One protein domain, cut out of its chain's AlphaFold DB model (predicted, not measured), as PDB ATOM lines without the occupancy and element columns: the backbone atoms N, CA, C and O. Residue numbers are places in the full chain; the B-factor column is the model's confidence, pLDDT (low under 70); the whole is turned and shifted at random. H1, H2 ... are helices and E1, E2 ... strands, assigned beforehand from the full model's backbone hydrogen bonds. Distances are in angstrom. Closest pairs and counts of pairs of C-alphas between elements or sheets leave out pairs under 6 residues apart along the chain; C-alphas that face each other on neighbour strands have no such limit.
ATOM      1  N   ARG A  47     215.281 169.563 122.560       97.81
ATOM      2  CA  ARG A  47     214.910 169.749 121.159       97.81
ATOM      3  C   ARG A  47     213.673 170.629 120.999       97.81
ATOM      4  O   ARG A  47     213.682 171.530 120.170       97.81
ATOM      5  N   ALA A  48     212.630 170.393 121.794       98.25
ATOM      6  CA  ALA A  48     211.425 171.213 121.746       98.25
ATOM      7  C   ALA A  48     211.716 172.658 122.170       98.25
ATOM      8  O   ALA A  48     211.274 173.583 121.500       98.25
ATOM      9  N   HIS A  49     212.526 172.855 123.217       98.00
ATOM     10  CA  HIS A  49     212.940 174.193 123.631       98.00
ATOM     11  C   HIS A  49     213.730 174.912 122.535       98.00
ATOM     12  O   HIS A  49     213.395 176.038 122.199       98.00
ATOM     13  N   GLU A  50     214.720 174.257 121.920       97.12
ATOM     14  CA  GLU A  50     215.467 174.836 120.797       97.12
ATOM     15  C   GLU A  50     214.540 175.303 119.661       97.12
ATOM     16  O   GLU A  50     214.736 176.379 119.101       97.12
ATOM     17  N   LEU A  51     213.529 174.503 119.314       97.19
ATOM     18  CA  LEU A  51     212.550 174.854 118.287       97.19
ATOM     19  C   LEU A  51     211.662 176.036 118.716       97.19
ATOM     20  O   LEU A  51     211.438 176.929 117.902       97.19
ATOM     21  N   THR A  52     211.224 176.087 119.977       96.62
ATOM     22  CA  THR A  52     210.451 177.208 120.547       96.62
ATOM     23  C   THR A  52     211.268 178.501 120.557       96.62
ATOM     24  O   THR A  52     210.781 179.550 120.142       96.62
ATOM     25  N   GLU A  53     212.547 178.440 120.927       96.56
ATOM     26  CA  GLU A  53     213.430 179.609 120.894       96.56
ATOM     27  C   GLU A  53     213.620 180.141 119.465       96.56
ATOM     28  O   GLU A  53     213.804 181.339 119.266       96.56
ATOM     29  N   ARG A  54     213.604 179.275 118.442       95.94
ATOM     30  CA  ARG A  54     213.635 179.710 117.032       95.94
ATOM     31  C   ARG A  54     212.286 180.241 116.559       95.94
ATOM     32  O   ARG A  54     212.262 181.183 115.770       95.94
ATOM     33  N   TRP A  55     211.186 179.643 117.023       95.69
ATOM     34  CA  TRP A  55     209.819 180.079 116.727       95.69
ATOM     35  C   TRP A  55     209.640 181.560 117.054       95.69
ATOM     36  O   TRP A  55     209.295 182.330 116.163       95.69
ATOM     37  N   TRP A  56     210.015 181.954 118.274       93.56
ATOM     38  CA  TRP A  56     209.910 183.326 118.784       93.56
ATOM     39  C   TRP A  56     211.137 184.212 118.515       93.56
ATOM     40  O   TRP A  56     211.186 185.357 118.962       93.56
ATOM     41  N   GLY A  57     212.152 183.705 117.805       94.12
ATOM     42  CA  GLY A  57     213.359 184.471 117.465       94.12
ATOM     43  C   GLY A  57     214.258 184.832 118.651       94.12
ATOM     44  O   GLY A  57     215.074 185.749 118.554       94.12
ATOM     45  N   TYR A  58     214.137 184.117 119.770       95.00
ATOM     46  CA  TYR A  58     215.055 184.218 120.911       95.00
ATOM     47  C   TYR A  58     216.403 183.546 120.634       95.00
ATOM     48  O   TYR A  58     217.433 183.938 121.186       95.00
ATOM     49  N   SER A  59     216.423 182.584 119.710       95.38
ATOM     50  CA  SER A  59     217.643 182.028 119.132       95.38
ATOM     51  C   SER A  59     217.790 182.417 117.660       95.38
ATOM     52  O   SER A  59     216.840 182.843 117.006       95.38
ATOM     53  N   ARG A  60     219.009 182.276 117.123       94.62
ATOM     54  CA  ARG A  60     219.307 182.638 115.733       94.62
ATOM     55  C   ARG A  60     218.391 181.878 114.769       94.62
ATOM     56  O   ARG A  60     218.485 180.658 114.648       94.62
ATOM     57  N   PHE A  61     217.623 182.639 114.003       95.69
ATOM     58  CA  PHE A  61     216.838 182.166 112.877       95.69
ATOM     59  C   PHE A  61     217.130 183.024 111.641       95.69
ATOM     60  O   PHE A  61     217.440 184.212 111.752       95.69
ATOM     61  N   ALA A  62     217.066 182.400 110.469       95.44
ATOM     62  CA  ALA A  62     217.030 183.072 109.180       95.44
ATOM     63  C   ALA A  62     216.043 182.313 108.275       95.44
ATOM     64  O   ALA A  62     216.005 181.081 108.366       95.44
ATOM     65  N   PRO A  63     215.271 182.992 107.409       96.25
ATOM     66  CA  PRO A  63     214.246 182.369 106.564       96.25
ATOM     67  C   PRO A  63     214.757 181.160 105.769       96.25
ATOM     68  O   PRO A  63     214.090 180.129 105.661       96.25
ATOM     69  N   GLU A  64     215.999 181.239 105.294       95.94
ATOM     70  CA  GLU A  64     216.650 180.210 104.490       95.94
ATOM     71  C   GLU A  64     216.877 178.914 105.278       95.94
ATOM     72  O   GLU A  64     216.924 177.835 104.689       95.94
ATOM     73  N   MET A  65     216.975 178.993 106.613       93.81
ATOM     74  CA  MET A  65     217.084 177.814 107.480       93.81
ATOM     75  C   MET A  65     215.840 176.926 107.405       93.81
ATOM     76  O   MET A  65     215.946 175.738 107.701       93.81
ATOM     77  N   ASN A  66     214.694 177.485 107.004       93.00
ATOM     78  CA  ASN A  66     213.456 176.743 106.782       93.00
ATOM     79  C   ASN A  66     213.040 176.686 105.299       93.00
ATOM     80  O   ASN A  66     211.912 176.317 104.983       93.00
ATOM     81  N   GLY A  67     213.951 177.030 104.381       93.50
ATOM     82  CA  GLY A  67     213.694 177.032 102.937       93.50
ATOM     83  C   GLY A  67     212.798 178.175 102.450       93.50
ATOM     84  O   GLY A  67     212.296 178.106 101.330       93.50
ATOM     85  N   SER A  68     212.589 179.211 103.264       93.62
ATOM     86  CA  SER A  68     211.777 180.377 102.917       93.62
ATOM     87  C   SER A  68     212.633 181.524 102.378       93.62
ATOM     88  O   SER A  68     213.807 181.668 102.717       93.62
ATOM     89  N   THR A  69     212.016 182.389 101.574       94.00
ATOM     90  CA  THR A  69     212.607 183.668 101.163       94.00
ATOM     91  C   THR A  69     212.347 184.724 102.243       94.00
ATOM     92  O   THR A  69     211.244 184.750 102.801       94.00
ATOM     93  N   PRO A  70     213.307 185.619 102.536       96.06
ATOM     94  CA  PRO A  70     213.059 186.751 103.418       96.06
ATOM     95  C   PRO A  70     211.886 187.618 102.955       96.06
ATOM     96  O   PRO A  70     211.767 187.959 101.776       96.06
ATOM     97  N   ILE A  71     211.038 188.013 103.902       95.06
ATOM     98  CA  ILE A  71     209.972 188.990 103.682       95.06
ATOM     99  C   ILE A  71     210.635 190.333 103.371       95.06
ATOM    100  O   ILE A  71     211.530 190.770 104.096       95.06
ATOM    101  N   SER A  72     210.206 190.984 102.291       95.44
ATOM    102  CA  SER A  72     210.668 192.327 101.927       95.44
ATOM    103  C   SER A  72     209.903 193.404 102.702       95.44
ATOM    104  O   SER A  72     208.735 193.223 103.040       95.44
ATOM    105  N   HIS A  73     210.522 194.570 102.894       95.00
ATOM    106  CA  HIS A  73     209.843 195.764 103.414       95.00
ATOM    107  C   HIS A  73     208.699 196.235 102.499       95.00
ATOM    108  O   HIS A  73     207.737 196.823 102.981       95.00
ATOM    109  N   GLN A  74     208.770 195.888 101.211       93.62
ATOM    110  CA  GLN A  74     207.728 196.118 100.201       93.62
ATOM    111  C   GLN A  74     206.523 195.182 100.339       93.62
ATOM    112  O   GLN A  74     205.544 195.308  99.606       93.62
ATOM    113  N   HIS A  75     206.579 194.198 101.241       94.38
ATOM    114  CA  HIS A  75     205.471 193.276 101.419       94.38
ATOM    115  C   HIS A  75     204.215 194.043 101.888       94.38
ATOM    116  O   HIS A  75     204.302 194.789 102.868       94.38
ATOM    117  N   PRO A  76     203.028 193.839 101.277       93.38
ATOM    118  CA  PRO A  76     201.834 194.642 101.565       93.38
ATOM    119  C   PRO A  76     201.449 194.691 103.050       93.38
ATOM    120  O   PRO A  76     201.028 195.725 103.562       93.38
ATOM    121  N   HIS A  77     201.644 193.584 103.771       93.00
ATOM    122  CA  HIS A  77     201.382 193.534 105.210       93.00
ATOM    123  C   HIS A  77     202.376 194.377 106.031       93.00
ATOM    124  O   HIS A  77     201.991 194.966 107.039       93.00
ATOM    125  N   ILE A  78     203.645 194.461 105.611       95.56
ATOM    126  CA  ILE A  78     204.644 195.316 106.267       95.56
ATOM    127  C   ILE A  78     204.283 196.782 106.046       95.56
ATOM    128  O   ILE A  78     204.222 197.534 107.015       95.56
ATOM    129  N   ALA A  79     203.944 197.157 104.810       93.94
ATOM    130  CA  ALA A  79     203.501 198.508 104.475       93.94
ATOM    131  C   ALA A  79     202.268 198.936 105.291       93.94
ATOM    132  O   ALA A  79     202.246 200.010 105.898       93.94
ATOM    133  N   MET A  80     201.263 198.055 105.382       93.88
ATOM    134  CA  MET A  80     200.063 198.277 106.191       93.88
ATOM    135  C   MET A  80     200.399 198.501 107.675       93.88
ATOM    136  O   MET A  80     199.882 199.438 108.288       93.88
ATOM    137  N   LEU A  81     201.248 197.653 108.265       94.12
ATOM    138  CA  LEU A  81     201.625 197.769 109.674       94.12
ATOM    139  C   LEU A  81     202.487 198.997 109.960       94.12
ATOM    140  O   LEU A  81     202.272 199.639 110.985       94.12
ATOM    141  N   ALA A  82     203.421 199.340 109.071       95.25
ATOM    142  CA  ALA A  82     204.246 200.534 109.209       95.25
ATOM    143  C   ALA A  82     203.368 201.791 109.218       95.25
ATOM    144  O   ALA A  82     203.410 202.565 110.174       95.25
ATOM    145  N   LYS A  83     202.462 201.926 108.237       94.50
ATOM    146  CA  LYS A  83     201.462 203.006 108.202       94.50
ATOM    147  C   LYS A  83     200.631 203.062 109.484       94.50
ATOM    148  O   LYS A  83     200.475 204.129 110.073       94.50
ATOM    149  N   ARG A  84     200.103 201.917 109.933       94.06
ATOM    150  CA  ARG A  84     199.329 201.822 111.180       94.06
ATOM    151  C   ARG A  84     200.147 202.340 112.367       94.06
ATOM    152  O   ARG A  84     199.661 203.180 113.113       94.06
ATOM    153  N   ASN A  85     201.366 201.847 112.554       94.25
ATOM    154  CA  ASN A  85     202.181 202.182 113.719       94.25
ATOM    155  C   ASN A  85     202.555 203.671 113.741       94.25
ATOM    156  O   ASN A  85     202.424 204.297 114.791       94.25
ATOM    157  N   LEU A  86     202.899 204.260 112.591       94.38
ATOM    158  CA  LEU A  86     203.127 205.705 112.485       94.38
ATOM    159  C   LEU A  86     201.872 206.509 112.857       94.38
ATOM    160  O   LEU A  86     201.959 207.460 113.624       94.38
ATOM    161  N   LEU A  87     200.686 206.111 112.385       93.75
ATOM    162  CA  LEU A  87     199.436 206.804 112.724       93.75
ATOM    163  C   LEU A  87     199.068 206.698 114.211       93.75
ATOM    164  O   LEU A  87     198.490 207.629 114.771       93.75
ATOM    165  N   HIS A  88     199.364 205.563 114.849       93.06
ATOM    166  CA  HIS A  88     199.044 205.326 116.260       93.06
ATOM    167  C   HIS A  88     200.073 205.901 117.232       93.06
ATOM    168  O   HIS A  88     199.776 206.029 118.420       93.06
ATOM    169  N   SER A  89     201.280 206.209 116.765       92.44
ATOM    170  CA  SER A  89     202.388 206.636 117.619       92.44
ATOM    171  C   SER A  89     203.192 207.768 116.989       92.44
ATOM    172  O   SER A  89     204.393 207.840 117.204       92.44
ATOM    173  N   ALA A  90     202.542 208.663 116.239       90.94
ATOM    174  CA  ALA A  90     203.197 209.776 115.546       90.94
ATOM    175  C   ALA A  90     204.084 210.607 116.489       90.94
ATOM    176  O   ALA A  90     205.231 210.896 116.163       90.94
ATOM    177  N   GLU A  91     203.601 210.869 117.705       89.62
ATOM    178  CA  GLU A  91     204.330 211.622 118.733       89.62
ATOM    179  C   GLU A  91     205.641 210.944 119.169       89.62
ATOM    180  O   GLU A  91     206.567 211.622 119.594       89.62
ATOM    181  N   HIS A  92     205.748 209.614 119.053       90.19
ATOM    182  CA  HIS A  92     206.998 208.893 119.324       90.19
ATOM    183  C   HIS A  92     208.092 209.219 118.300       90.19
ATOM    184  O   HIS A  92     209.274 209.068 118.598       90.19
ATOM    185  N   PHE A  93     207.686 209.653 117.108       85.88
ATOM    186  CA  PHE A  93     208.549 210.005 115.988       85.88
ATOM    187  C   PHE A  93     208.687 211.526 115.816       85.88
ATOM    188  O   PHE A  93     209.107 211.976 114.758       85.88
ATOM    189  N   ASP A  94     208.286 212.320 116.818       91.81
ATOM    190  CA  ASP A  94     208.234 213.786 116.740       91.81
ATOM    191  C   ASP A  94     207.367 214.315 115.568       91.81
ATOM    192  O   ASP A  94     207.589 215.413 115.056       91.81
ATOM    193  N   LEU A  95     206.348 213.545 115.163       93.56
ATOM    194  CA  LEU A  95     205.369 213.891 114.126       93.56
ATOM    195  C   LEU A  95     203.974 214.089 114.738       93.56
ATOM    196  O   LEU A  95     203.620 213.472 115.745       93.56
ATOM    197  N   SER A  96     203.122 214.888 114.096       94.88
ATOM    198  CA  SER A  96     201.684 214.899 114.390       94.88
ATOM    199  C   SER A  96     200.942 213.829 113.593       94.88
ATOM    200  O   SER A  96     201.326 213.433 112.486       94.88
ATOM    201  N   ARG A  97     199.816 213.362 114.138       94.56
ATOM    202  CA  ARG A  97     198.960 212.393 113.447       94.56
ATOM    203  C   ARG A  97     198.405 212.972 112.145       94.56
ATOM    204  O   ARG A  97     198.256 212.237 111.170       94.56
ATOM    205  N   GLU A  98     198.107 214.267 112.125       96.00
ATOM    206  CA  GLU A  98     197.609 214.997 110.963       96.00
ATOM    207  C   GLU A  98     198.644 215.035 109.832       96.00
ATOM    208  O   GLU A  98     198.282 214.800 108.681       96.00
ATOM    209  N   GLU A  99     199.925 215.263 110.146       94.62
ATOM    210  CA  GLU A  99     201.019 215.227 109.162       94.62
ATOM    211  C   GLU A  99     201.170 213.837 108.537       94.62
ATOM    212  O   GLU A  99     201.229 213.708 107.312       94.62
ATOM    213  N   VAL A 100     201.172 212.789 109.368       94.88
ATOM    214  CA  VAL A 100     201.257 211.399 108.901       94.88
ATOM    215  C   VAL A 100     200.050 211.042 108.028       94.88
ATOM    216  O   VAL A 100     200.204 210.433 106.969       94.88
ATOM    217  N   GLN A 101     198.841 211.427 108.442       95.06
ATOM    218  CA  GLN A 101     197.622 211.164 107.676       95.06
ATOM    219  C   GLN A 101     197.644 211.887 106.324       95.06
ATOM    220  O   GLN A 101     197.396 211.254 105.300       95.06
ATOM    221  N   ALA A 102     198.005 213.174 106.304       95.19
ATOM    222  CA  ALA A 102     198.082 213.967 105.080       95.19
ATOM    223  C   ALA A 102     199.088 213.390 104.073       95.19
ATOM    224  O   ALA A 102     198.815 213.378 102.873       95.19
ATOM    225  N   PHE A 103     200.221 212.870 104.553       95.25
ATOM    226  CA  PHE A 103     201.199 212.186 103.711       95.25
ATOM    227  C   PHE A 103     200.590 210.972 102.991       95.25
ATOM    228  O   PHE A 103     200.722 210.846 101.775       95.25
ATOM    229  N   PHE A 104     199.879 210.104 103.717       93.75
ATOM    230  CA  PHE A 104     199.268 208.914 103.119       93.75
ATOM    231  C   PHE A 104     198.013 209.211 102.287       93.75
ATOM    232  O   PHE A 104     197.703 208.434 101.387       93.75
ATOM    233  N   ASP A 105     197.289 210.294 102.572       95.00
ATOM    234  CA  ASP A 105     196.134 210.729 101.774       95.00
ATOM    235  C   ASP A 105     196.556 211.347 100.434       95.00
ATOM    236  O   ASP A 105     195.792 211.325  99.469       95.00
ATOM    237  N   ALA A 106     197.780 211.876 100.362       92.81
ATOM    238  CA  ALA A 106     198.360 212.422  99.141       92.81
ATOM    239  C   ALA A 106     198.844 211.344  98.148       92.81
ATOM    240  O   ALA A 106     199.344 211.705  97.084       92.81
ATOM    241  N   ASP A 107     198.701 210.054  98.486       88.06
ATOM    242  CA  ASP A 107     199.140 208.902  97.678       88.06
ATOM    243  C   ASP A 107     200.624 208.994  97.264       88.06
ATOM    244  O   ASP A 107     201.031 208.628  96.161       88.06
ATOM    245  N   VAL A 108     201.444 209.553  98.160       89.00
ATOM    246  CA  VAL A 108     202.889 209.678  97.973       89.00
ATOM    247  C   VAL A 108     203.548 208.337  98.273       89.00
ATOM    248  O   VAL A 108     203.289 207.730  99.311       89.00
ATOM    249  N   ASP A 109     204.439 207.901  97.383       90.44
ATOM    250  CA  ASP A 109     205.238 206.698  97.587       90.44
ATOM    251  C   ASP A 109     206.290 206.920  98.695       90.44
ATOM    252  O   ASP A 109     207.211 207.732  98.525       90.44
ATOM    253  N   PRO A 110     206.187 206.206  99.830       89.56
ATOM    254  CA  PRO A 110     207.107 206.375 100.944       89.56
ATOM    255  C   PRO A 110     208.511 205.805 100.703       89.56
ATOM    256  O   PRO A 110     209.405 206.052 101.512       89.56
ATOM    257  N   GLU A 111     208.741 205.058  99.620       88.44
ATOM    258  CA  GLU A 111     210.086 204.582  99.276       88.44
ATOM    259  C   GLU A 111     210.908 205.636  98.534       88.44
ATOM    260  O   GLU A 111     212.140 205.577  98.534       88.44
ATOM    261  N   THR A 112     210.244 206.607  97.902       91.19
ATOM    262  CA  THR A 112     210.898 207.586  97.025       91.19
ATOM    263  C   THR A 112     210.774 209.027  97.511       91.19
ATOM    264  O   THR A 112     211.548 209.884  97.072       91.19
ATOM    265  N   ALA A 113     209.856 209.318  98.435       92.88
ATOM    266  CA  ALA A 113     209.747 210.640  99.032       92.88
ATOM    267  C   ALA A 113     210.915 210.965  99.980       92.88
ATOM    268  O   ALA A 113     211.540 210.104 100.592       92.88
ATOM    269  N   THR A 114     211.217 212.259 100.099       92.69
ATOM    270  CA  THR A 114     212.370 212.769 100.861       92.69
ATOM    271  C   THR A 114     211.954 213.609 102.071       92.69
ATOM    272  O   THR A 114     212.614 214.596 102.387       92.69
ATOM    273  N   CYS A 115     210.827 213.280 102.705       93.25
ATOM    274  CA  CYS A 115     210.334 213.966 103.902       93.25
ATOM    275  C   CYS A 115     210.470 213.096 105.159       93.25
ATOM    276  O   CYS A 115     210.665 211.884 105.062       93.25
ATOM    277  N   ASP A 116     210.309 213.718 106.327       93.94
ATOM    278  CA  ASP A 116     210.469 213.056 107.626       93.94
ATOM    279  C   ASP A 116     209.497 211.877 107.792       93.94
ATOM    280  O   ASP A 116     209.915 210.783 108.153       93.94
ATOM    281  N   VAL A 117     208.226 212.035 107.391       93.44
ATOM    282  CA  VAL A 117     207.235 210.937 107.420       93.44
ATOM    283  C   VAL A 117     207.701 209.727 106.599       93.44
ATOM    284  O   VAL A 117     207.541 208.585 107.028       93.44
ATOM    285  N   SER A 118     208.309 209.969 105.435       95.75
ATOM    286  CA  SER A 118     208.852 208.917 104.567       95.75
ATOM    287  C   SER A 118     210.045 208.211 105.214       95.75
ATOM    288  O   SER A 118     210.146 206.986 105.162       95.75
ATOM    289  N   ALA A 119     210.938 208.971 105.853       95.25
ATOM    290  CA  ALA A 119     212.093 208.424 106.558       95.25
ATOM    291  C   ALA A 119     211.661 207.532 107.734       95.25
ATOM    292  O   ALA A 119     212.122 206.393 107.841       95.25
ATOM    293  N   GLU A 120     210.718 208.003 108.554       96.25
ATOM    294  CA  GLU A 120     210.192 207.250 109.696       96.25
ATOM    295  C   GLU A 120     209.402 206.013 109.258       96.25
ATOM    296  O   GLU A 120     209.540 204.936 109.847       96.25
ATOM    297  N   TYR A 121     208.654 206.109 108.155       96.19
ATOM    298  CA  TYR A 121     208.014 204.946 107.548       96.19
ATOM    299  C   TYR A 121     209.050 203.883 107.169       96.19
ATOM    300  O   TYR A 121     208.870 202.709 107.494       96.19
ATOM    301  N   MET A 122     210.146 204.277 106.511       96.50
ATOM    302  CA  MET A 122     211.182 203.333 106.084       96.50
ATOM    303  C   MET A 122     211.908 202.701 107.271       96.50
ATOM    304  O   MET A 122     212.190 201.499 107.250       96.50
ATOM    305  N   ILE A 123     212.172 203.467 108.332       95.62
ATOM    306  CA  ILE A 123     212.742 202.943 109.578       95.62
ATOM    307  C   ILE A 123     211.820 201.875 110.174       95.62
ATOM    308  O   ILE A 123     212.285 200.773 110.494       95.62
ATOM    309  N   GLU A 124     210.522 202.161 110.274       96.12
ATOM    310  CA  GLU A 124     209.546 201.230 110.835       96.12
ATOM    311  C   GLU A 124     209.348 199.991 109.950       96.12
ATOM    312  O   GLU A 124     209.361 198.863 110.450       96.12
ATOM    313  N   ALA A 125     209.255 200.159 108.629       97.19
ATOM    314  CA  ALA A 125     209.144 199.054 107.679       97.19
ATOM    315  C   ALA A 125     210.360 198.115 107.760       97.19
ATOM    316  O   ALA A 125     210.210 196.889 107.794       97.19
ATOM    317  N   LEU A 126     211.576 198.661 107.876       97.25
ATOM    318  CA  LEU A 126     212.802 197.875 108.055       97.25
ATOM    319  C   LEU A 126     212.905 197.244 109.450       97.25
ATOM    320  O   LEU A 126     213.452 196.146 109.593       97.25
ATOM    321  N   ARG A 127     212.399 197.901 110.501       96.75
ATOM    322  CA  ARG A 127     212.309 197.316 111.850       96.75
ATOM    323  C   ARG A 127     211.376 196.105 111.852       96.75
ATOM    324  O   ARG A 127     211.788 195.046 112.321       96.75
ATOM    325  N   LEU A 128     210.174 196.241 111.289       96.00
ATOM    326  CA  LEU A 128     209.221 195.143 111.125       96.00
ATOM    327  C   LEU A 128     209.840 194.018 110.297       96.00
ATOM    328  O   LEU A 128     209.864 192.879 110.743       96.00
ATOM    329  N   THR A 129     210.429 194.335 109.145       97.06
ATOM    330  CA  THR A 129     211.089 193.346 108.279       97.06
ATOM    331  C   THR A 129     212.147 192.534 109.026       97.06
ATOM    332  O   THR A 129     212.185 191.311 108.909       97.06
ATOM    333  N   ARG A 130     212.999 193.190 109.828       96.56
ATOM    334  CA  ARG A 130     213.999 192.498 110.658       96.56
ATOM    335  C   ARG A 130     213.359 191.601 111.709       96.56
ATOM    336  O   ARG A 130     213.839 190.495 111.903       96.56
ATOM    337  N   HIS A 131     212.296 192.075 112.352       95.06
ATOM    338  CA  HIS A 131     211.549 191.316 113.348       95.06
ATOM    339  C   HIS A 131     210.926 190.056 112.727       95.06
ATOM    340  O   HIS A 131     211.244 188.950 113.150       95.06
ATOM    341  N   TYR A 132     210.131 190.203 111.666       95.00
ATOM    342  CA  TYR A 132     209.497 189.079 110.972       95.00
ATOM    343  C   TYR A 132     210.532 188.053 110.472       95.00
ATOM    344  O   TYR A 132     210.393 186.863 110.737       95.00
ATOM    345  N   ASN A 133     211.629 188.510 109.855       96.75
ATOM    346  CA  ASN A 133     212.682 187.622 109.350       96.75
ATOM    347  C   ASN A 133     213.548 186.966 110.440       96.75
ATOM    348  O   ASN A 133     214.334 186.072 110.126       96.75
ATOM    349  N   SER A 134     213.437 187.382 111.705       96.31
ATOM    350  CA  SER A 134     214.163 186.758 112.819       96.31
ATOM    351  C   SER A 134     213.373 185.665 113.538       96.31
ATOM    352  O   SER A 134     213.884 185.123 114.511       96.31
ATOM    353  N   MET A 135     212.155 185.340 113.098       95.38
ATOM    354  CA  MET A 135     211.267 184.395 113.784       95.38
ATOM    355  C   MET A 135     210.733 183.343 112.820       95.38
ATOM    356  O   MET A 135     210.216 183.671 111.754       95.38
ATOM    357  N   TRP A 136     210.825 182.067 113.191       95.75
ATOM    358  CA  TRP A 136     210.355 180.977 112.330       95.75
ATOM    359  C   TRP A 136     208.838 181.005 112.101       95.75
ATOM    360  O   TRP A 136     208.379 180.596 111.036       95.75
ATOM    361  N   GLU A 137     208.063 181.572 113.025       94.25
ATOM    362  CA  GLU A 137     206.601 181.642 112.922       94.25
ATOM    363  C   GLU A 137     206.069 182.312 111.637       94.25
ATOM    364  O   GLU A 137     204.941 182.049 111.222       94.25
ATOM    365  N   PHE A 138     206.885 183.130 110.963       94.19
ATOM    366  CA  PHE A 138     206.530 183.811 109.708       94.19
ATOM    367  C   PHE A 138     207.128 183.180 108.455       94.19
ATOM    368  O   PHE A 138     206.980 183.716 107.359       94.19
ATOM    369  N   HIS A 139     207.813 182.054 108.611       95.25
ATOM    370  CA  HIS A 139     208.577 181.394 107.562       95.25
ATOM    371  C   HIS A 139     208.289 179.898 107.574       95.25
ATOM    372  O   HIS A 139     209.201 179.079 107.642       95.25
ATOM    373  N   LEU A 140     207.003 179.546 107.550       93.38
ATOM    374  CA  LEU A 140     206.547 178.162 107.452       93.38
ATOM    375  C   LEU A 140     206.788 177.618 106.040       93.38
ATOM    376  O   LEU A 140     206.792 178.369 105.066       93.38
ATOM    377  N   ASN A 141     206.973 176.307 105.925       94.38
ATOM    378  CA  ASN A 141     207.106 175.623 104.638       94.38
ATOM    379  C   ASN A 141     206.072 174.497 104.476       94.38
ATOM    380  O   ASN A 141     205.295 174.193 105.379       94.38
ATOM    381  N   GLU A 142     206.074 173.845 103.312       95.06
ATOM    382  CA  GLU A 142     205.152 172.738 103.018       95.06
ATOM    383  C   GLU A 142     205.258 171.583 104.027       95.06
ATOM    384  O   GLU A 142     204.251 170.973 104.375       95.06
ATOM    385  N   SER A 143     206.456 171.308 104.557       94.88
ATOM    386  CA  SER A 143     206.638 170.252 105.559       94.88
ATOM    387  C   SER A 143     206.018 170.613 106.913       94.88
ATOM    388  O   SER A 143     205.549 169.721 107.623       94.88
ATOM    389  N   ASP A 144     205.980 171.904 107.252       94.50
ATOM    390  CA  ASP A 144     205.301 172.410 108.444       94.50
ATOM    391  C   ASP A 144     203.782 172.306 108.271       94.50
ATOM    392  O   ASP A 144     203.075 171.826 109.160       94.50
ATOM    393  N   ILE A 145     203.273 172.661 107.086       92.44
ATOM    394  CA  ILE A 145     201.853 172.501 106.744       92.44
ATOM    395  C   ILE A 145     201.447 171.032 106.816       92.44
ATOM    396  O   ILE A 145     200.426 170.720 107.420       92.44
ATOM    397  N   ASP A 146     202.255 170.116 106.281       93.06
ATOM    398  CA  ASP A 146     201.979 168.677 106.318       93.06
ATOM    399  C   ASP A 146     201.881 168.116 107.748       93.06
ATOM    400  O   ASP A 146     201.183 167.124 107.990       93.06
ATOM    401  N   ILE A 147     202.570 168.735 108.709       94.25
ATOM    402  CA  ILE A 147     202.444 168.421 110.135       94.25
ATOM    403  C   ILE A 147     201.134 168.980 110.697       94.25
ATOM    404  O   ILE A 147     200.437 168.277 111.435       94.25
ATOM    405  N   LEU A 148     200.794 170.222 110.351       91.56
ATOM    406  CA  LEU A 148     199.621 170.925 110.869       91.56
ATOM    407  C   LEU A 148     198.301 170.374 110.317       91.56
ATOM    408  O   LEU A 148     197.343 170.246 111.069       91.56
ATOM    409  N   VAL A 149     198.230 169.970 109.047       89.56
ATOM    410  CA  VAL A 149     196.997 169.399 108.461       89.56
ATOM    411  C   VAL A 149     196.607 168.054 109.068       89.56
ATOM    412  O   VAL A 149     195.437 167.689 109.060       89.56
ATOM    413  N   LYS A 150     197.571 167.322 109.640       89.25
ATOM    414  CA  LYS A 150     197.309 166.093 110.408       89.25
ATOM    415  C   LYS A 150     196.750 166.380 111.808       89.25
ATOM    416  O   LYS A 150     196.396 165.440 112.512       89.25
ATOM    417  N   ARG A 151     196.713 167.654 112.210       88.31
ATOM    418  CA  ARG A 151     196.289 168.177 113.516       88.31
ATOM    419  C   ARG A 151     195.336 169.359 113.292       88.31
ATOM    420  O   ARG A 151     195.708 170.507 113.545       88.31
ATOM    421  N   PRO A 152     194.135 169.123 112.736       78.94
ATOM    422  CA  PRO A 152     193.236 170.190 112.284       78.94
ATOM    423  C   PRO A 152     192.822 171.167 113.404       78.94
ATOM    424  O   PRO A 152     192.530 172.338 113.145       78.94
ATOM    425  N   GLU A 153     192.883 170.741 114.665       82.44
ATOM    426  CA  GLU A 153     192.720 171.593 115.841       82.44
ATOM    427  C   GLU A 153     193.742 172.743 115.910       82.44
ATOM    428  O   GLU A 153     193.425 173.804 116.450       82.44
ATOM    429  N   ALA A 154     194.929 172.584 115.313       84.56
ATOM    430  CA  ALA A 154     195.981 173.594 115.288       84.56
ATOM    431  C   ALA A 154     195.580 174.819 114.456       84.56
ATOM    432  O   ALA A 154     195.730 175.968 114.887       84.56
ATOM    433  N   LEU A 155     195.022 174.564 113.273       80.06
ATOM    434  CA  LEU A 155     194.713 175.580 112.269       80.06
ATOM    435  C   LEU A 155     193.394 176.307 112.560       80.06
ATOM    436  O   LEU A 155     193.206 177.443 112.131       80.06
ATOM    437  N   GLY A 156     192.486 175.697 113.334       75.88
ATOM    438  CA  GLY A 156     191.173 176.288 113.623       75.88
ATOM    439  C   GLY A 156     190.322 176.495 112.368       75.88
ATOM    440  O   GLY A 156     189.421 177.324 112.366       75.88
ATOM    441  N   ASN A 157     190.636 175.755 111.309       73.25
ATOM    442  CA  ASN A 157     189.952 175.725 110.023       73.25
ATOM    443  C   ASN A 157     189.039 174.495 109.916       73.25
ATOM    444  O   ASN A 157     188.733 174.042 108.818       73.25
ATOM    445  N   THR A 158     188.615 173.944 111.051       74.56
ATOM    446  CA  THR A 158     187.649 172.844 111.097       74.56
ATOM    447  C   THR A 158     186.246 173.306 110.731       74.56
ATOM    448  O   THR A 158     185.421 172.470 110.400       74.56
ATOM    449  N   HIS A 159     185.966 174.613 110.782       83.56
ATOM    450  CA  HIS A 159     184.652 175.171 110.473       83.56
ATOM    451  C   HIS A 159     184.758 176.498 109.707       83.56
ATOM    452  O   HIS A 159     185.719 177.250 109.880       83.56
ATOM    453  N   HIS A 160     183.742 176.817 108.908       85.25
ATOM    454  CA  HIS A 160     183.508 178.138 108.314       85.25
ATOM    455  C   HIS A 160     182.083 178.617 108.624       85.25
ATOM    456  O   HIS A 160     181.246 177.823 109.046       85.25
ATOM    457  N   LYS A 161     181.800 179.914 108.452       88.06
ATOM    458  CA  LYS A 161     180.427 180.431 108.542       88.06
ATOM    459  C   LYS A 161     179.768 180.445 107.168       88.06
ATOM    460  O   LYS A 161     180.392 180.913 106.216       88.06
ATOM    461  N   ASP A 162     178.531 179.968 107.077       88.94
ATOM    462  CA  ASP A 162     177.704 180.128 105.879       88.94
ATOM    463  C   ASP A 162     177.149 181.557 105.744       88.94
ATOM    464  O   ASP A 162     177.429 182.440 106.562       88.94
ATOM    465  N   ALA A 163     176.365 181.795 104.688       92.62
ATOM    466  CA  ALA A 163     175.740 183.092 104.427       92.62
ATOM    467  C   ALA A 163     174.774 183.540 105.541       92.62
ATOM    468  O   ALA A 163     174.574 184.739 105.727       92.62
ATOM    469  N   ASP A 164     174.223 182.589 106.295       92.50
ATOM    470  CA  ASP A 164     173.303 182.822 107.408       92.50
ATOM    471  C   ASP A 164     174.046 182.940 108.757       92.50
ATOM    472  O   ASP A 164     173.443 183.214 109.796       92.50
ATOM    473  N   GLY A 165     175.375 182.786 108.750       91.12
ATOM    474  CA  GLY A 165     176.242 182.892 109.918       91.12
ATOM    475  C   GLY A 165     176.358 181.615 110.754       91.12
ATOM    476  O   GLY A 165     176.966 181.673 111.832       91.12
ATOM    477  N   ASN A 166     175.826 180.483 110.285       91.69
ATOM    478  CA  ASN A 166     175.945 179.188 110.954       91.69
ATOM    479  C   ASN A 166     177.338 178.600 110.746       91.69
ATOM    480  O   ASN A 166     177.915 178.712 109.667       91.69
ATOM    481  N   TRP A 167     177.865 177.931 111.771       90.12
ATOM    482  CA  TRP A 167     179.119 177.192 111.657       90.12
ATOM    483  C   TRP A 167     178.894 175.872 110.917       90.12
ATOM    484  O   TRP A 167     178.146 175.018 111.386       90.12
ATOM    485  N   ILE A 168     179.570 175.709 109.784       88.12
ATOM    486  CA  ILE A 168     179.603 174.490 108.977       88.12
ATOM    487  C   ILE A 168     180.987 173.860 109.106       88.12
ATOM    488  O   ILE A 168     181.997 174.551 108.979       88.12
ATOM    489  N   GLU A 169     181.028 172.556 109.363       87.31
ATOM    490  CA  GLU A 169     182.262 171.772 109.411       87.31
ATOM    491  C   GLU A 169     182.904 171.661 108.017       87.31
ATOM    492  O   GLU A 169     182.227 171.453 107.009       87.31
ATOM    493  N   ASN A 170     184.225 171.808 107.957       81.88
ATOM    494  CA  ASN A 170     185.014 171.553 106.759       81.88
ATOM    495  C   ASN A 170     185.368 170.062 106.697       81.88
ATOM    496  O   ASN A 170     186.248 169.619 107.435       81.88
ATOM    497  N   ASP A 171     184.722 169.314 105.798       80.56
ATOM    498  CA  ASP A 171     185.028 167.904 105.526       80.56
ATOM    499  C   ASP A 171     185.405 167.691 104.039       80.56
ATOM    500  O   ASP A 171     184.531 167.776 103.166       80.56
ATOM    501  N   PRO A 172     186.693 167.450 103.711       76.50
ATOM    502  CA  PRO A 172     187.833 167.375 104.629       76.50
ATOM    503  C   PRO A 172     188.282 168.765 105.132       76.50
ATOM    504  O   PRO A 172     187.949 169.783 104.512       76.50
ATOM    505  N   PRO A 173     189.100 168.835 106.202       77.69
ATOM    506  CA  PRO A 173     189.715 170.085 106.637       77.69
ATOM    507  C   PRO A 173     190.465 170.777 105.493       77.69
ATOM    508  O   PRO A 173     191.202 170.141 104.734       77.69
ATOM    509  N   VAL A 174     190.295 172.094 105.376       82.69
ATOM    510  CA  VAL A 174     190.928 172.887 104.313       82.69
ATOM    511  C   VAL A 174     192.442 172.904 104.519       82.69
ATOM    512  O   VAL A 174     192.919 173.289 105.579       82.69
ATOM    513  N   ARG A 175     193.227 172.527 103.509       88.38
ATOM    514  CA  ARG A 175     194.689 172.686 103.551       88.38
ATOM    515  C   ARG A 175     195.057 174.115 103.130       88.38
ATOM    516  O   ARG A 175     194.826 174.429 101.965       88.38
ATOM    517  N   PRO A 176     195.626 174.956 104.016       89.75
ATOM    518  CA  PRO A 176     196.100 176.276 103.615       89.75
ATOM    519  C   PRO A 176     197.358 176.163 102.744       89.75
ATOM    520  O   PRO A 176     198.107 175.185 102.855       89.75
ATOM    521  N   THR A 177     197.614 177.171 101.911       92.06
ATOM    522  CA  THR A 177     198.940 177.360 101.298       92.06
ATOM    523  C   THR A 177     199.929 177.962 102.302       92.06
ATOM    524  O   THR A 177     199.542 178.456 103.368       92.06
ATOM    525  N   VAL A 178     201.222 177.940 101.963       91.38
ATOM    526  CA  VAL A 178     202.267 178.621 102.746       91.38
ATOM    527  C   VAL A 178     201.966 180.106 102.877       91.38
ATOM    528  O   VAL A 178     201.991 180.636 103.985       91.38
ATOM    529  N   GLU A 179     201.612 180.764 101.778       89.69
ATOM    530  CA  GLU A 179     201.323 182.195 101.750       89.69
ATOM    531  C   GLU A 179     200.086 182.539 102.589       89.69
ATOM    532  O   GLU A 179     200.107 183.507 103.349       89.69
ATOM    533  N   GLU A 180     199.020 181.737 102.504       89.12
ATOM    534  CA  GLU A 180     197.807 181.937 103.304       89.12
ATOM    535  C   GLU A 180     198.097 181.835 104.803       89.12
ATOM    536  O   GLU A 180     197.662 182.684 105.587       89.12
ATOM    537  N   LEU A 181     198.854 180.811 105.212       88.19
ATOM    538  CA  LEU A 181     199.189 180.610 106.615       88.19
ATOM    539  C   LEU A 181     200.187 181.662 107.114       88.19
ATOM    540  O   LEU A 181     200.028 182.164 108.224       88.19
ATOM    541  N   GLN A 182     201.162 182.057 106.295       89.88
ATOM    542  CA  GLN A 182     202.097 183.135 106.612       89.88
ATOM    543  C   GLN A 182     201.360 184.460 106.835       89.88
ATOM    544  O   GLN A 182     201.567 185.108 107.861       89.88
ATOM    545  N   LEU A 183     200.444 184.837 105.938       88.19
ATOM    546  CA  LEU A 183     199.606 186.027 106.109       88.19
ATOM    547  C   LEU A 183     198.765 185.941 107.386       88.19
ATOM    548  O   LEU A 183     198.683 186.913 108.138       88.19
ATOM    549  N   LEU A 184     198.199 184.766 107.679       86.44
ATOM    550  CA  LEU A 184     197.462 184.534 108.917       86.44
ATOM    551  C   LEU A 184     198.335 184.771 110.156       86.44
ATOM    552  O   LEU A 184     197.860 185.382 111.116       86.44
ATOM    553  N   MET A 185     199.588 184.300 110.138       88.31
ATOM    554  CA  MET A 185     200.537 184.494 111.240       88.31
ATOM    555  C   MET A 185     200.888 185.965 111.397       88.31
ATOM    556  O   MET A 185     200.850 186.483 112.508       88.31
ATOM    557  N   MET A 186     201.129 186.675 110.295       89.12
ATOM    558  CA  MET A 186     201.445 188.102 110.339       89.12
ATOM    559  C   MET A 186     200.294 188.956 110.892       89.12
ATOM    560  O   MET A 186     200.553 189.978 111.529       89.12
ATOM    561  N   SER A 187     199.038 188.549 110.672       82.31
ATOM    562  CA  SER A 187     197.847 189.326 111.041       82.31
ATOM    563  C   SER A 187     197.249 189.017 112.422       82.31
ATOM    564  O   SER A 187     196.391 189.777 112.878       82.31
ATOM    565  N   ARG A 188     197.625 187.919 113.096       71.19
ATOM    566  CA  ARG A 188     196.992 187.486 114.361       71.19
ATOM    567  C   ARG A 188     197.909 187.653 115.574       71.19
ATOM    568  O   ARG A 188     199.116 187.527 115.483       71.19
ATOM    569  N   PHE A 189     197.297 187.915 116.734       54.00
ATOM    570  CA  PHE A 189     197.996 188.222 117.992       54.00
ATOM    571  C   PHE A 189     198.462 186.979 118.779       54.00
ATOM    572  O   PHE A 189     199.184 187.111 119.760       54.00
ATOM    573  N   SER A 190     198.043 185.765 118.405       60.44
ATOM    574  CA  SER A 190     198.461 184.547 119.109       60.44
ATOM    575  C   SER A 190     198.452 183.330 118.192       60.44
ATOM    576  O   SER A 190     197.454 183.033 117.530       60.44
ATOM    577  N   ASN A 191     199.571 182.617 118.191       78.38
ATOM    578  CA  ASN A 191     199.827 181.404 117.422       78.38
ATOM    579  C   ASN A 191     200.462 180.291 118.281       78.38
ATOM    580  O   ASN A 191     200.906 179.285 117.736       78.38
ATOM    581  N   SER A 192     200.411 180.403 119.615       85.50
ATOM    582  CA  SER A 192     200.957 179.406 120.555       85.50
ATOM    583  C   SER A 192     200.376 178.001 120.349       85.50
ATOM    584  O   SER A 192     201.025 176.994 120.610       85.50
ATOM    585  N   ARG A 193     199.141 177.909 119.836       88.62
ATOM    586  CA  ARG A 193     198.545 176.625 119.447       88.62
ATOM    587  C   ARG A 193     199.263 176.010 118.242       88.62
ATOM    588  O   ARG A 193     199.553 174.820 118.250       88.62
ATOM    589  N   ILE A 194     199.546 176.807 117.212       91.75
ATOM    590  CA  ILE A 194     200.264 176.343 116.015       91.75
ATOM    591  C   ILE A 194     201.688 175.949 116.394       91.75
ATOM    592  O   ILE A 194     202.115 174.862 116.015       91.75
ATOM    593  N   GLU A 195     202.362 176.776 117.198       94.25
ATOM    594  CA  GLU A 195     203.672 176.468 117.773       94.25
ATOM    595  C   GLU A 195     203.674 175.077 118.424       94.25
ATOM    596  O   GLU A 195     204.451 174.209 118.026       94.25
ATOM    597  N   TYR A 196     202.766 174.837 119.379       94.75
ATOM    598  CA  TYR A 196     202.667 173.561 120.090       94.75
ATOM    599  C   TYR A 196     202.541 172.374 119.128       94.75
ATOM    600  O   TYR A 196     203.337 171.434 119.193       94.75
ATOM    601  N   HIS A 197     201.563 172.404 118.217       95.12
ATOM    602  CA  HIS A 197     201.297 171.269 117.330       95.12
ATOM    603  C   HIS A 197     202.411 171.046 116.307       95.12
ATOM    604  O   HIS A 197     202.717 169.894 115.984       95.12
ATOM    605  N   LEU A 198     203.027 172.122 115.808       95.88
ATOM    606  CA  LEU A 198     204.129 172.028 114.862       95.88
ATOM    607  C   LEU A 198     205.381 171.460 115.530       95.88
ATOM    608  O   LEU A 198     205.932 170.471 115.053       95.88
ATOM    609  N   ILE A 199     205.801 172.034 116.660       97.50
ATOM    610  CA  ILE A 199     207.006 171.599 117.373       97.50
ATOM    611  C   ILE A 199     206.837 170.173 117.890       97.50
ATOM    612  O   ILE A 199     207.733 169.351 117.693       97.50
ATOM    613  N   ASN A 200     205.686 169.842 118.483       97.62
ATOM    614  CA  ASN A 200     205.408 168.474 118.911       97.62
ATOM    615  C   ASN A 200     205.476 167.498 117.723       97.62
ATOM    616  O   ASN A 200     206.147 166.471 117.796       97.62
ATOM    617  N   GLY A 201     204.875 167.851 116.585       97.50
ATOM    618  CA  GLY A 201     204.924 167.006 115.395       97.50
ATOM    619  C   GLY A 201     206.313 166.861 114.768       97.50
ATOM    620  O   GLY A 201     206.624 165.799 114.224       97.50
ATOM    621  N   ILE A 202     207.170 167.880 114.866       97.69
ATOM    622  CA  ILE A 202     208.577 167.781 114.459       97.69
ATOM    623  C   ILE A 202     209.337 166.853 115.401       97.69
ATOM    624  O   ILE A 202     210.053 165.978 114.919       97.69
ATOM    625  N   CYS A 203     209.152 166.993 116.717       98.25
ATOM    626  CA  CYS A 203     209.755 166.093 117.697       98.25
ATOM    627  C   CYS A 203     209.361 164.633 117.425       98.25
ATOM    628  O   CYS A 203     210.243 163.785 117.312       98.25
ATOM    629  N   GLU A 204     208.072 164.350 117.213       97.56
ATOM    630  CA  GLU A 204     207.585 163.012 116.850       97.56
ATOM    631  C   GLU A 204     208.249 162.477 115.573       97.56
ATOM    632  O   GLU A 204     208.732 161.344 115.551       97.56
ATOM    633  N   ARG A 205     208.321 163.298 114.516       96.94
ATOM    634  CA  ARG A 205     208.965 162.936 113.242       96.94
ATOM    635  C   ARG A 205     210.452 162.620 113.409       96.94
ATOM    636  O   ARG A 205     210.968 161.740 112.726       96.94
ATOM    637  N   GLU A 206     211.136 163.346 114.285       97.31
ATOM    638  CA  GLU A 206     212.566 163.185 114.571       97.31
ATOM    639  C   GLU A 206     212.853 162.100 115.626       97.31
ATOM    640  O   GLU A 206     214.017 161.811 115.903       97.31
ATOM    641  N   GLY A 207     211.822 161.490 116.222       97.44
ATOM    642  CA  GLY A 207     211.976 160.539 117.326       97.44
ATOM    643  C   GLY A 207     212.447 161.183 118.638       97.44
ATOM    644  O   GLY A 207     212.945 160.487 119.522       97.44
TER     645      GLY A 207
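AT A GLANCE: This is residues 47 to 207 of the 324 residues of an uncharacterized protein of Rhizobium sp. MHM7A (UniProt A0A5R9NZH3). Two loosely joined lobes of helices stand end to end, with a thin strand hairpin, residues 159 to 169, sticking out of one of them. One lobe is the long helix H6 with H3 crossing it and H4 and H5 at one end; in the other, H1, H7 and H8 pack on H10, while H9 lies between the lobes, near H3 and H7, and H2 lies near the end of H6. The printed part has 161 residues, with ten named helices and two named strands in the order H1 to H8, E1, E2, H9, H10; E1 and E2 form an antiparallel two-stranded sheet, and the class is mostly helix. The whole is loose, with a radius of gyration of the C-alphas of 18.9 A, and flat, spanning 54 by 46 by 23 A.

IN THESE COORDINATES: H1, residues 47 to 55, begins at C-alpha 47 at (214.910, 169.749, 121.159) and is 12.3 A long. H2 is residues 63 to 66, H3 residues 76 to 88, 18.4 A, H4 residues 90 to 93, and H5 residues 97 to 105, 12.1 A. H6, residues 116 to 133, runs 25.6 A to C-alpha 133 at (212.682, 187.622, 109.350). H7 is residues 142 to 148, H8 residues 152 to 155, E1 residues 159 to 161, E2 residues 167 to 169, and H9 residues 178 to 187, 14.2 A. H10, residues 192 to 206, runs 20.8 A to C-alpha 206 at (212.566, 163.185, 114.571).

HOW THE PARTS SIT: H1 touches H10 at a steep tilt of 43 degrees, opposite ways, the closest C-alphas being those of Ala 48 and Ile 199, 6.2 A apart. H7 touches H10, closest at Ile 147 and Gly 201, C-alphas 6.0 A apart, and is only just about perpendicular to it at 72 degrees. H8 touches residues 193 to 197 of H10 alone, with the closest C-alphas, Ala 154 and Ile 194, 5.1 A apart. H9 is close to but not clearly touching H3, the closest C-alphas, His 77 and Met 186, being 7.5 A apart. H3 touches H6 at a steep tilt of 55 degrees, closest at the C-alphas of Ala 82 and Ala 125, 5.3 A. H5 touches H3 at residues 86 to 88 alone, closest at the C-alphas of Leu 87 and Arg 97, 5.7 A. H4 and H5 only just touch, with 3 pairs of C-alphas within 8 A, and only at the corner. The helix packing is mostly crossed: of the 5 pairs of helices that touch and have a tilt, those that touch only at the corner or at their ends left out, 1 is at a shallow tilt. In the hairpin E1 and E2, N 160 and O 168 are 2.9 A apart and N 168 and O 160 2.8 A, within hydrogen-bond range. H1, H3, H5, H6, H7, H9 and H10 have every O i to N i+4 pair within hydrogen-bond range; H2, H4 and H8 are too short for such a pair.

THE WHOLE: The two C-alphas farthest apart, those of Glu 98 and Gly 207, are 56.7 A apart. The printed part has no cut and no long link. The mean pLDDT of the printed part is 91.7, and residues 189 to 190 are under 70.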